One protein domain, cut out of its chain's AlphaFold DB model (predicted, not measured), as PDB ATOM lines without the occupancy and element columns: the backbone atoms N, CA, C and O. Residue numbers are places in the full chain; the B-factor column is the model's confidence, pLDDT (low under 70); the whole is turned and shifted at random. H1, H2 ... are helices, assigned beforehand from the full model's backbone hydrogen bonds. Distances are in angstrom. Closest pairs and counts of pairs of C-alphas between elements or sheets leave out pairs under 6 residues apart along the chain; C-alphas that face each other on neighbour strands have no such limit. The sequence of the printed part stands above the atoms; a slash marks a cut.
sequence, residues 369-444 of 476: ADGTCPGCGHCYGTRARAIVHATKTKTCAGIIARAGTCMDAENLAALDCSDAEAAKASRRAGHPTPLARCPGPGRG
ATOM      1  N   ALA A 369      42.257  47.256 272.742       95.06
ATOM      2  CA  ALA A 369      41.794  48.333 273.621       95.06
ATOM      3  C   ALA A 369      40.281  48.307 273.895       95.06
ATOM      4  O   ALA A 369      39.836  48.730 274.963       95.06
ATOM      5  N   ASP A 370      39.497  47.793 272.948       92.69
ATOM      6  CA  ASP A 370      38.033  47.723 272.999       92.69
ATOM      7  C   ASP A 370      37.505  46.772 274.092       92.69
ATOM      8  O   ASP A 370      36.340  46.836 274.490       92.69
ATOM      9  N   GLY A 371      38.369  45.901 274.623       92.31
ATOM     10  CA  GLY A 371      38.010  44.941 275.656       92.31
ATOM     11  C   GLY A 371      37.071  43.844 275.161       92.31
ATOM     12  O   GLY A 371      36.307  43.302 275.968       92.31
ATOM     13  N   THR A 372      37.119  43.511 273.871       93.56
ATOM     14  CA  THR A 372      36.379  42.380 273.300       93.56
ATOM     15  C   THR A 372      37.211  41.105 273.379       93.56
ATOM     16  O   THR A 372      38.400  41.086 273.070       93.56
ATOM     17  N   CYS A 373      36.603  40.011 273.839       94.38
ATOM     18  CA  CYS A 373      37.252  38.703 273.861       94.38
ATOM     19  C   CYS A 373      37.170  38.054 272.465       94.38
ATOM     20  O   CYS A 373      36.053  37.755 272.036       94.38
ATOM     21  N   PRO A 374      38.294  37.733 271.795       92.88
ATOM     22  CA  PRO A 374      38.270  37.098 270.471       92.88
ATOM     23  C   PRO A 374      37.577  35.732 270.489       92.88
ATOM     24  O   PRO A 374      36.963  35.320 269.514       92.88
ATOM     25  N   GLY A 375      37.655  35.025 271.622       92.12
ATOM     26  CA  GLY A 375      37.109  33.678 271.748       92.12
ATOM     27  C   GLY A 375      35.585  33.607 271.861       92.12
ATOM     28  O   GLY A 375      35.015  32.572 271.541       92.12
ATOM     29  N   CYS A 376      34.912  34.654 272.351       91.75
ATOM     30  CA  CYS A 376      33.449  34.649 272.518       91.75
ATOM     31  C   CYS A 376      32.727  35.860 271.917       91.75
ATOM     32  O   CYS A 376      31.499  35.882 271.915       91.75
ATOM     33  N   GLY A 377      33.456  36.874 271.445       89.94
ATOM     34  CA  GLY A 377      32.898  38.109 270.892       89.94
ATOM     35  C   GLY A 377      32.250  39.043 271.922       89.94
ATOM     36  O   GLY A 377      31.675  40.059 271.548       89.94
ATOM     37  N   HIS A 378      32.304  38.740 273.223       90.06
ATOM     38  CA  HIS A 378      31.742  39.618 274.252       90.06
ATOM     39  C   HIS A 378      32.685  40.781 274.588       90.06
ATOM     40  O   HIS A 378      33.876  40.563 274.831       90.06
ATOM     41  N   CYS A 379      32.134  41.996 274.686       91.00
ATOM     42  CA  CYS A 379      32.853  43.180 275.158       91.00
ATOM     43  C   CYS A 379      32.715  43.317 276.681       91.00
ATOM     44  O   CYS A 379      31.609  43.408 277.207       91.00
ATOM     45  N   TYR A 380      33.834  43.361 277.404       89.06
ATOM     46  CA  TYR A 380      33.878  43.457 278.873       89.06
ATOM     47  C   TYR A 380      34.063  44.898 279.383       89.06
ATOM     48  O   TYR A 380      34.298  45.123 280.580       89.06
ATOM     49  N   GLY A 381      33.985  45.875 278.475       89.62
ATOM     50  CA  GLY A 381      34.117  47.312 278.720       89.62
ATOM     51  C   GLY A 381      35.539  47.794 279.025       89.62
ATOM     52  O   GLY A 381      35.787  48.991 278.981       89.62
ATOM     53  N   THR A 382      36.468  46.889 279.353       92.56
ATOM     54  CA  THR A 382      37.902  47.185 279.510       92.56
ATOM     55  C   THR A 382      38.728  45.968 279.103       92.56
ATOM     56  O   THR A 382      38.339  44.827 279.391       92.56
ATOM     57  N   ARG A 383      39.902  46.213 278.518       94.62
ATOM     58  CA  ARG A 383      40.890  45.186 278.168       94.62
ATOM     59  C   ARG A 383      41.265  44.303 279.359       94.62
ATOM     60  O   ARG A 383      41.182  43.079 279.270       94.62
ATOM     61  N   ALA A 384      41.550  44.895 280.519       92.75
ATOM     62  CA  ALA A 384      41.874  44.151 281.738       92.75
ATOM     63  C   ALA A 384      40.801  43.115 282.144       92.75
ATOM     64  O   ALA A 384      41.133  41.997 282.554       92.75
ATOM     65  N   ARG A 385      39.506  43.442 282.018       91.62
ATOM     66  CA  ARG A 385      38.412  42.503 282.338       91.62
ATOM     67  C   ARG A 385      38.299  41.385 281.305       91.62
ATOM     68  O   ARG A 385      38.102  40.235 281.701       91.62
ATOM     69  N   ALA A 386      38.480  41.700 280.025       94.06
ATOM     70  CA  ALA A 386      38.517  40.707 278.958       94.06
ATOM     71  C   ALA A 386      39.685  39.724 279.138       94.06
ATOM     72  O   ALA A 386      39.472  38.515 279.063       94.06
ATOM     73  N   ILE A 387      40.880  40.203 279.512       94.88
ATOM     74  CA  ILE A 387      42.038  39.350 279.846       94.88
ATOM     75  C   ILE A 387      41.697  38.400 280.997       94.88
ATOM     76  O   ILE A 387      41.981  37.202 280.928       94.88
ATOM     77  N   VAL A 388      41.063  38.901 282.064       91.62
ATOM     78  CA  VAL A 388      40.651  38.061 283.201       91.62
ATOM     79  C   VAL A 388      39.643  36.995 282.777       91.62
ATOM     80  O   VAL A 388      39.765  35.855 283.227       91.62
ATOM     81  N   HIS A 389      38.677  37.338 281.924       93.44
ATOM     82  CA  HIS A 389      37.706  36.388 281.383       93.44
ATOM     83  C   HIS A 389      38.376  35.310 280.519       93.44
ATOM     84  O   HIS A 389      38.181  34.120 280.781       93.44
ATOM     85  N   ALA A 390      39.189  35.723 279.545       94.31
ATOM     86  CA  ALA A 390      39.889  34.832 278.627       94.31
ATOM     87  C   ALA A 390      40.816  33.864 279.371       94.31
ATOM     88  O   ALA A 390      40.870  32.691 279.038       94.31
ATOM     89  N   THR A 391      41.468  34.322 280.445       90.62
ATOM     90  CA  THR A 391      42.329  33.463 281.281       90.62
ATOM     91  C   THR A 391      41.529  32.419 282.069       90.62
ATOM     92  O   THR A 391      42.016  31.323 282.323       90.62
ATOM     93  N   LYS A 392      40.308  32.751 282.508       89.06
ATOM     94  CA  LYS A 392      39.483  31.858 283.341       89.06
ATOM     95  C   LYS A 392      38.681  30.840 282.530       89.06
ATOM     96  O   LYS A 392      38.365  29.771 283.043       89.06
ATOM     97  N   THR A 393      38.313  31.183 281.299       93.19
ATOM     98  CA  THR A 393      37.384  30.391 280.486       93.19
ATOM     99  C   THR A 393      38.170  29.514 279.520       93.19
ATOM    100  O   THR A 393      38.673  30.010 278.515       93.19
ATOM    101  N   LYS A 394      38.268  28.207 279.807       90.19
ATOM    102  CA  LYS A 394      39.087  27.257 279.026       90.19
ATOM    103  C   LYS A 394      38.763  27.265 277.526       90.19
ATOM    104  O   LYS A 394      39.676  27.191 276.712       90.19
ATOM    105  N   THR A 395      37.485  27.398 277.161       92.12
ATOM    106  CA  THR A 395      37.047  27.462 275.758       92.12
ATOM    107  C   THR A 395      37.598  28.701 275.055       92.12
ATOM    108  O   THR A 395      38.236  28.573 274.015       92.12
ATOM    109  N   CYS A 396      37.439  29.889 275.646       93.12
ATOM    110  CA  CYS A 396      37.975  31.127 275.085       93.12
ATOM    111  C   CYS A 396      39.506  31.128 275.052       93.12
ATOM    112  O   CYS A 396      40.065  31.526 274.038       93.12
ATOM    113  N   ALA A 397      40.175  30.644 276.104       92.06
ATOM    114  CA  ALA A 397      41.631  30.500 276.121       92.06
ATOM    115  C   ALA A 397      42.125  29.633 274.953       92.06
ATOM    116  O   ALA A 397      43.026  30.035 274.226       92.06
ATOM    117  N   GLY A 398      41.489  28.477 274.730       89.31
ATOM    118  CA  GLY A 398      41.849  27.564 273.645       89.31
ATOM    119  C   GLY A 398      41.504  28.080 272.245       89.31
ATOM    120  O   GLY A 398      42.181  27.720 271.287       89.31
ATOM    121  N   ILE A 399      40.462  28.904 272.090       89.94
ATOM    122  CA  ILE A 399      40.166  29.572 270.809       89.94
ATOM    123  C   ILE A 399      41.210  30.655 270.534       89.94
ATOM    124  O   ILE A 399      41.783  30.684 269.452       89.94
ATOM    125  N   ILE A 400      41.503  31.496 271.526       91.31
ATOM    126  CA  ILE A 400      42.480  32.583 271.412       91.31
ATOM    127  C   ILE A 400      43.874  32.038 271.081       91.31
ATOM    128  O   ILE A 400      44.514  32.550 270.174       91.31
ATOM    129  N   ALA A 401      44.310  30.967 271.747       87.19
ATOM    130  CA  ALA A 401      45.614  30.355 271.488       87.19
ATOM    131  C   ALA A 401      45.746  29.749 270.077       87.19
ATOM    132  O   ALA A 401      46.858  29.602 269.585       87.19
ATOM    133  N   ARG A 402      44.630  29.378 269.427       88.19
ATOM    134  CA  ARG A 402      44.632  28.741 268.096       88.19
ATOM    135  C   ARG A 402      44.363  29.707 266.945       88.19
ATOM    136  O   ARG A 402      44.876  29.491 265.857       88.19
ATOM    137  N   ALA A 403      43.516  30.709 267.168       80.38
ATOM    138  CA  ALA A 403      42.969  31.565 266.116       80.38
ATOM    139  C   ALA A 403      43.180  33.066 266.372       80.38
ATOM    140  O   ALA A 403      42.752  33.890 265.570       80.38
ATOM    141  N   GLY A 404      43.788  33.445 267.499       79.31
ATOM    142  CA  GLY A 404      44.076  34.839 267.804       79.31
ATOM    143  C   GLY A 404      45.308  35.330 267.050       79.31
ATOM    144  O   GLY A 404      46.378  34.735 267.154       79.31
ATOM    145  N   THR A 405      45.185  36.457 266.355       88.38
ATOM    146  CA  THR A 405      46.354  37.187 265.859       88.38
ATOM    147  C   THR A 405      47.066  37.821 267.050       88.38
ATOM    148  O   THR A 405      46.468  38.593 267.803       88.38
ATOM    149  N   CYS A 406      48.329  37.449 267.254       92.69
ATOM    150  CA  CYS A 406      49.157  38.044 268.294       92.69
ATOM    151  C   CYS A 406      49.430  39.510 267.936       92.69
ATOM    152  O   CYS A 406      49.826  39.819 266.814       92.69
ATOM    153  N   MET A 407      49.214  40.400 268.895       94.94
ATOM    154  CA  MET A 407      49.565  41.807 268.788       94.94
ATOM    155  C   MET A 407      51.085  41.963 268.761       94.94
ATOM    156  O   MET A 407      51.798  41.263 269.488       94.94
ATOM    157  N   ASP A 408      51.581  42.894 267.953       96.19
ATOM    158  CA  ASP A 408      52.993  43.259 267.962       96.19
ATOM    159  C   ASP A 408      53.411  43.850 269.321       96.19
ATOM    160  O   ASP A 408      52.597  44.304 270.136       96.19
ATOM    161  N   ALA A 409      54.716  43.802 269.587       92.75
ATOM    162  CA  ALA A 409      55.270  44.172 270.882       92.75
ATOM    163  C   ALA A 409      55.053  45.655 271.229       92.75
ATOM    164  O   ALA A 409      54.894  45.980 272.409       92.75
ATOM    165  N   GLU A 410      55.029  46.537 270.227       96.00
ATOM    166  CA  GLU A 410      54.871  47.979 270.410       96.00
ATOM    167  C   GLU A 410      53.439  48.321 270.833       96.00
ATOM    168  O   GLU A 410      53.227  48.921 271.892       96.00
ATOM    169  N   ASN A 411      52.446  47.828 270.091       95.12
ATOM    170  CA  ASN A 411      51.035  47.989 270.435       95.12
ATOM    171  C   ASN A 411      50.704  47.350 271.788       95.12
ATOM    172  O   ASN A 411      49.981  47.930 272.605       95.12
ATOM    173  N   LEU A 412      51.285  46.182 272.081       94.62
ATOM    174  CA  LEU A 412      51.099  45.525 273.370       94.62
ATOM    175  C   LEU A 412      51.630  46.381 274.532       94.62
ATOM    176  O   LEU A 412      50.957  46.505 275.561       94.62
ATOM    177  N   ALA A 413      52.815  46.974 274.377       92.19
ATOM    178  CA  ALA A 413      53.411  47.845 275.385       92.19
ATOM    179  C   ALA A 413      52.589  49.129 275.593       92.19
ATOM    180  O   ALA A 413      52.363  49.532 276.738       92.19
ATOM    181  N   ALA A 414      52.081  49.726 274.511       95.75
ATOM    182  CA  ALA A 414      51.208  50.896 274.575       95.75
ATOM    183  C   ALA A 414      49.904  50.599 275.341       95.75
ATOM    184  O   ALA A 414      49.523  51.348 276.246       95.75
ATOM    185  N   LEU A 415      49.252  49.465 275.055       96.00
ATOM    186  CA  LEU A 415      48.038  49.053 275.770       96.00
ATOM    187  C   LEU A 415      48.299  48.699 277.232       96.00
ATOM    188  O   LEU A 415      47.475  49.008 278.090       96.00
ATOM    189  N   ASP A 416      49.438  48.085 277.545       93.19
ATOM    190  CA  ASP A 416      49.818  47.812 278.931       93.19
ATOM    191  C   ASP A 416      50.063  49.098 279.729       93.19
ATOM    192  O   ASP A 416      49.690  49.173 280.905       93.19
ATOM    193  N   CYS A 417      50.671  50.108 279.101       92.75
ATOM    194  CA  CYS A 417      50.839  51.430 279.693       92.75
ATOM    195  C   CYS A 417      49.470  52.058 279.991       92.75
ATOM    196  O   CYS A 417      49.195  52.438 281.131       92.75
ATOM    197  N   SER A 418      48.565  52.038 279.008       94.50
ATOM    198  CA  SER A 418      47.191  52.533 279.149       94.50
ATOM    199  C   SER A 418      46.406  51.802 280.251       94.50
ATOM    200  O   SER A 418      45.797  52.435 281.119       94.50
ATOM    201  N   ASP A 419      46.485  50.467 280.317       93.50
ATOM    202  CA  ASP A 419      45.860  49.670 281.381       93.50
ATOM    203  C   ASP A 419      46.432  50.019 282.769       93.50
ATOM    204  O   ASP A 419      45.697  50.089 283.765       93.50
ATOM    205  N   ALA A 420      47.744  50.265 282.862       88.25
ATOM    206  CA  ALA A 420      48.402  50.665 284.103       88.25
ATOM    207  C   ALA A 420      47.963  52.065 284.563       88.25
ATOM    208  O   ALA A 420      47.703  52.270 285.759       88.25
ATOM    209  N   GLU A 421      47.827  53.011 283.635       90.88
ATOM    210  CA  GLU A 421      47.301  54.352 283.890       90.88
ATOM    211  C   GLU A 421      45.833  54.314 284.311       90.88
ATOM    212  O   GLU A 421      45.479  54.900 285.338       90.88
ATOM    213  N   ALA A 422      44.994  53.543 283.618       90.12
ATOM    214  CA  ALA A 422      43.593  53.343 283.978       90.12
ATOM    215  C   ALA A 422      43.450  52.722 285.378       90.12
ATOM    216  O   ALA A 422      42.634  53.168 286.195       90.12
ATOM    217  N   ALA A 423      44.287  51.737 285.718       86.94
ATOM    218  CA  ALA A 423      44.336  51.159 287.060       86.94
ATOM    219  C   ALA A 423      44.805  52.178 288.114       86.94
ATOM    220  O   ALA A 423      44.294  52.200 289.237       86.94
ATOM    221  N   LYS A 424      45.765  53.049 287.779       84.88
ATOM    222  CA  LYS A 424      46.230  54.141 288.652       84.88
ATOM    223  C   LYS A 424      45.133  55.186 288.873       84.88
ATOM    224  O   LYS A 424      44.900  55.552 290.024       84.88
ATOM    225  N   ALA A 425      44.437  55.611 287.822       86.44
ATOM    226  CA  ALA A 425      43.308  56.538 287.890       86.44
ATOM    227  C   ALA A 425      42.167  55.971 288.746       86.44
ATOM    228  O   ALA A 425      41.660  56.643 289.638       86.44
ATOM    229  N   SER A 426      41.848  54.690 288.570       82.88
ATOM    230  CA  SER A 426      40.790  54.019 289.338       82.88
ATOM    231  C   SER A 426      41.128  53.911 290.823       82.88
ATOM    232  O   SER A 426      40.287  54.199 291.670       82.88
ATOM    233  N   ARG A 427      42.392  53.604 291.156       82.44
ATOM    234  CA  ARG A 427      42.874  53.625 292.548       82.44
ATOM    235  C   ARG A 427      42.840  55.026 293.157       82.44
ATOM    236  O   ARG A 427      42.505  55.152 294.329       82.44
ATOM    237  N   ARG A 428      43.154  56.070 292.376       80.62
ATOM    238  CA  ARG A 428      43.008  57.474 292.807       80.62
ATOM    239  C   ARG A 428      41.546  57.827 293.091       80.62
ATOM    240  O   ARG A 428      41.289  58.547 294.046       80.62
ATOM    241  N   ALA A 429      40.613  57.263 292.327       78.25
ATOM    242  CA  ALA A 429      39.173  57.390 292.545       78.25
ATOM    243  C   ALA A 429      38.618  56.473 293.660       78.25
ATOM    244  O   ALA A 429      37.416  56.456 293.896       78.25
ATOM    245  N   GLY A 430      39.463  55.705 294.361       75.69
ATOM    246  CA  GLY A 430      39.037  54.830 295.460       75.69
ATOM    247  C   GLY A 430      38.520  53.453 295.032       75.69
ATOM    248  O   GLY A 430      38.066  52.681 295.875       75.69
ATOM    249  N   HIS A 431      38.627  53.098 293.752       74.12
ATOM    250  CA  HIS A 431      38.222  51.788 293.252       74.12
ATOM    251  C   HIS A 431      39.423  50.827 293.173       74.12
ATOM    252  O   HIS A 431      40.482  51.190 292.653       74.12
ATOM    253  N   PRO A 432      39.292  49.576 293.660       67.94
ATOM    254  CA  PRO A 432      40.383  48.597 293.620       67.94
ATOM    255  C   PRO A 432      40.698  48.107 292.197       67.94
ATOM    256  O   PRO A 432      41.786  47.587 291.953       67.94
ATOM    257  N   THR A 433      39.760  48.275 291.263       77.38
ATOM    258  CA  THR A 433      39.868  47.904 289.847       77.38
ATOM    259  C   THR A 433      39.224  48.980 288.972       77.38
ATOM    260  O   THR A 433      38.331  49.674 289.463       77.38
ATOM    261  N   PRO A 434      39.605  49.094 287.687       80.56
ATOM    262  CA  PRO A 434      38.891  49.935 286.735       80.56
ATOM    263  C   PRO A 434      37.393  49.663 286.717       80.56
ATOM    264  O   PRO A 434      36.967  48.507 286.618       80.56
ATOM    265  N   LEU A 435      36.604  50.731 286.858       78.19
ATOM    266  CA  LEU A 435      35.155  50.652 286.745       78.19
ATOM    267  C   LEU A 435      34.777  50.296 285.308       78.19
ATOM    268  O   LEU A 435      35.366  50.784 284.344       78.19
ATOM    269  N   ALA A 436      33.775  49.433 285.179       76.56
ATOM    270  CA  ALA A 436      33.166  49.159 283.891       76.56
ATOM    271  C   ALA A 436      32.452  50.421 283.399       76.56
ATOM    272  O   ALA A 436      31.668  51.001 284.146       76.56
ATOM    273  N   ARG A 437      32.695  50.821 282.148       72.69
ATOM    274  CA  ARG A 437      31.966  51.939 281.527       72.69
ATOM    275  C   ARG A 437      30.520  51.571 281.166       72.69
ATOM    276  O   ARG A 437      29.686  52.460 281.090       72.69
ATOM    277  N   CYS A 438      30.224  50.276 281.009       70.56
ATOM    278  CA  CYS A 438      28.896  49.765 280.667       70.56
ATOM    279  C   CYS A 438      28.480  48.594 281.586       70.56
ATOM    280  O   CYS A 438      29.344  47.812 282.013       70.56
ATOM    281  N   PRO A 439      27.176  48.445 281.891       57.62
ATOM    282  CA  PRO A 439      26.650  47.313 282.646       57.62
ATOM    283  C   PRO A 439      26.696  46.015 281.820       57.62
ATOM    284  O   PRO A 439      26.124  45.927 280.742       57.62
ATOM    285  N   GLY A 440      27.359  44.988 282.365       62.03
ATOM    286  CA  GLY A 440      27.426  43.637 281.788       62.03
ATOM    287  C   GLY A 440      28.273  43.505 280.511       62.03
ATOM    288  O   GLY A 440      28.722  44.503 279.950       62.03
ATOM    289  N   PRO A 441      28.563  42.267 280.064       67.44
ATOM    290  CA  PRO A 441      29.144  42.059 278.752       67.44
ATOM    291  C   PRO A 441      28.110  42.432 277.686       67.44
ATOM    292  O   PRO A 441      27.092  41.750 277.544       67.44
ATOM    293  N   GLY A 442      28.360  43.505 276.938       61.66
ATOM    294  CA  GLY A 442      27.597  43.776 275.724       61.66
ATOM    295  C   GLY A 442      27.813  42.606 274.769       61.66
ATOM    296  O   GLY A 442      28.958  42.185 274.562       61.66
ATOM    297  N   ARG A 443      26.734  42.030 274.222       59.44
ATOM    298  CA  ARG A 443      26.880  41.083 273.109       59.44
ATOM    299  C   ARG A 443      27.523  41.869 271.971       59.44
ATOM    300  O   ARG A 443      26.873  42.745 271.413       59.44
ATOM    301  N   GLY A 444      28.801  41.610 271.695       56.44
ATOM    302  CA  GLY A 444      29.441  42.162 270.510       56.44
ATOM    303  C   GLY A 444      28.769  41.616 269.248       56.44
ATOM    304  O   GLY A 444      27.954  40.685 269.338       56.44
TER     305      GLY A 444
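This is residues 369 to 444 of the 476 residues of the protein "Hypothetical protein" of Polarella glacialis (UniProt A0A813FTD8). Two short helices, H1 and H2, meet end to end as a corner, and the longer H3 stands across the beginning of H1, so that H1 points away from the side of H3. The opening loop, residues 369 to 382, runs beside H1 and H2, and the tail after H3 folds back to that loop. The printed part has 76 residues, with three named helices in the order H1, H2, H3 and no named strand; the class is all helix. It is compact, with a radius of gyration of the C-alphas of 12.9 A, and spans 38 by 30 by 19 A.

Residues 378 to 379 of the opening loop pair antiparallel with residues 442 to 443. H1, residues 383 to 392, and H2, residues 394 to 403, touch only at the corner by their tight link. Their closest C-alphas, those of Ala 390 and Ala 397, are 5.3 A apart. They run opposite ways at a steep tilt of 69 degrees, only just short of about perpendicular. H3, residues 409 to 428, is close to H1 but not clearly touching it. Their closest C-alphas, those of Ala 384 and Asp 419, are 6.8 A apart. Their lines are about perpendicular, at 78 degrees. H2 and H3 are apart. In H1, H2 and H3 every O i to N i+4 pair is within hydrogen-bond range.

H1 begins at C-alpha 383 (40.890, 45.186, 278.168) and is 14.4 A long from first to last C-alpha. H2 measures 14.2 A and ends at C-alpha 403 (42.969, 31.565, 266.116). H3 measures 28.4 A and ends at C-alpha 428 (43.008, 57.474, 292.807).

The two C-alphas farthest apart, those of Arg 402 and Gly 430, are 38.2 A apart. The printed part has no cut. Both links between helices are tight. Mean pLDDT of the printed part is 86.6; residue 432 and residues 439 to 444 are under 70.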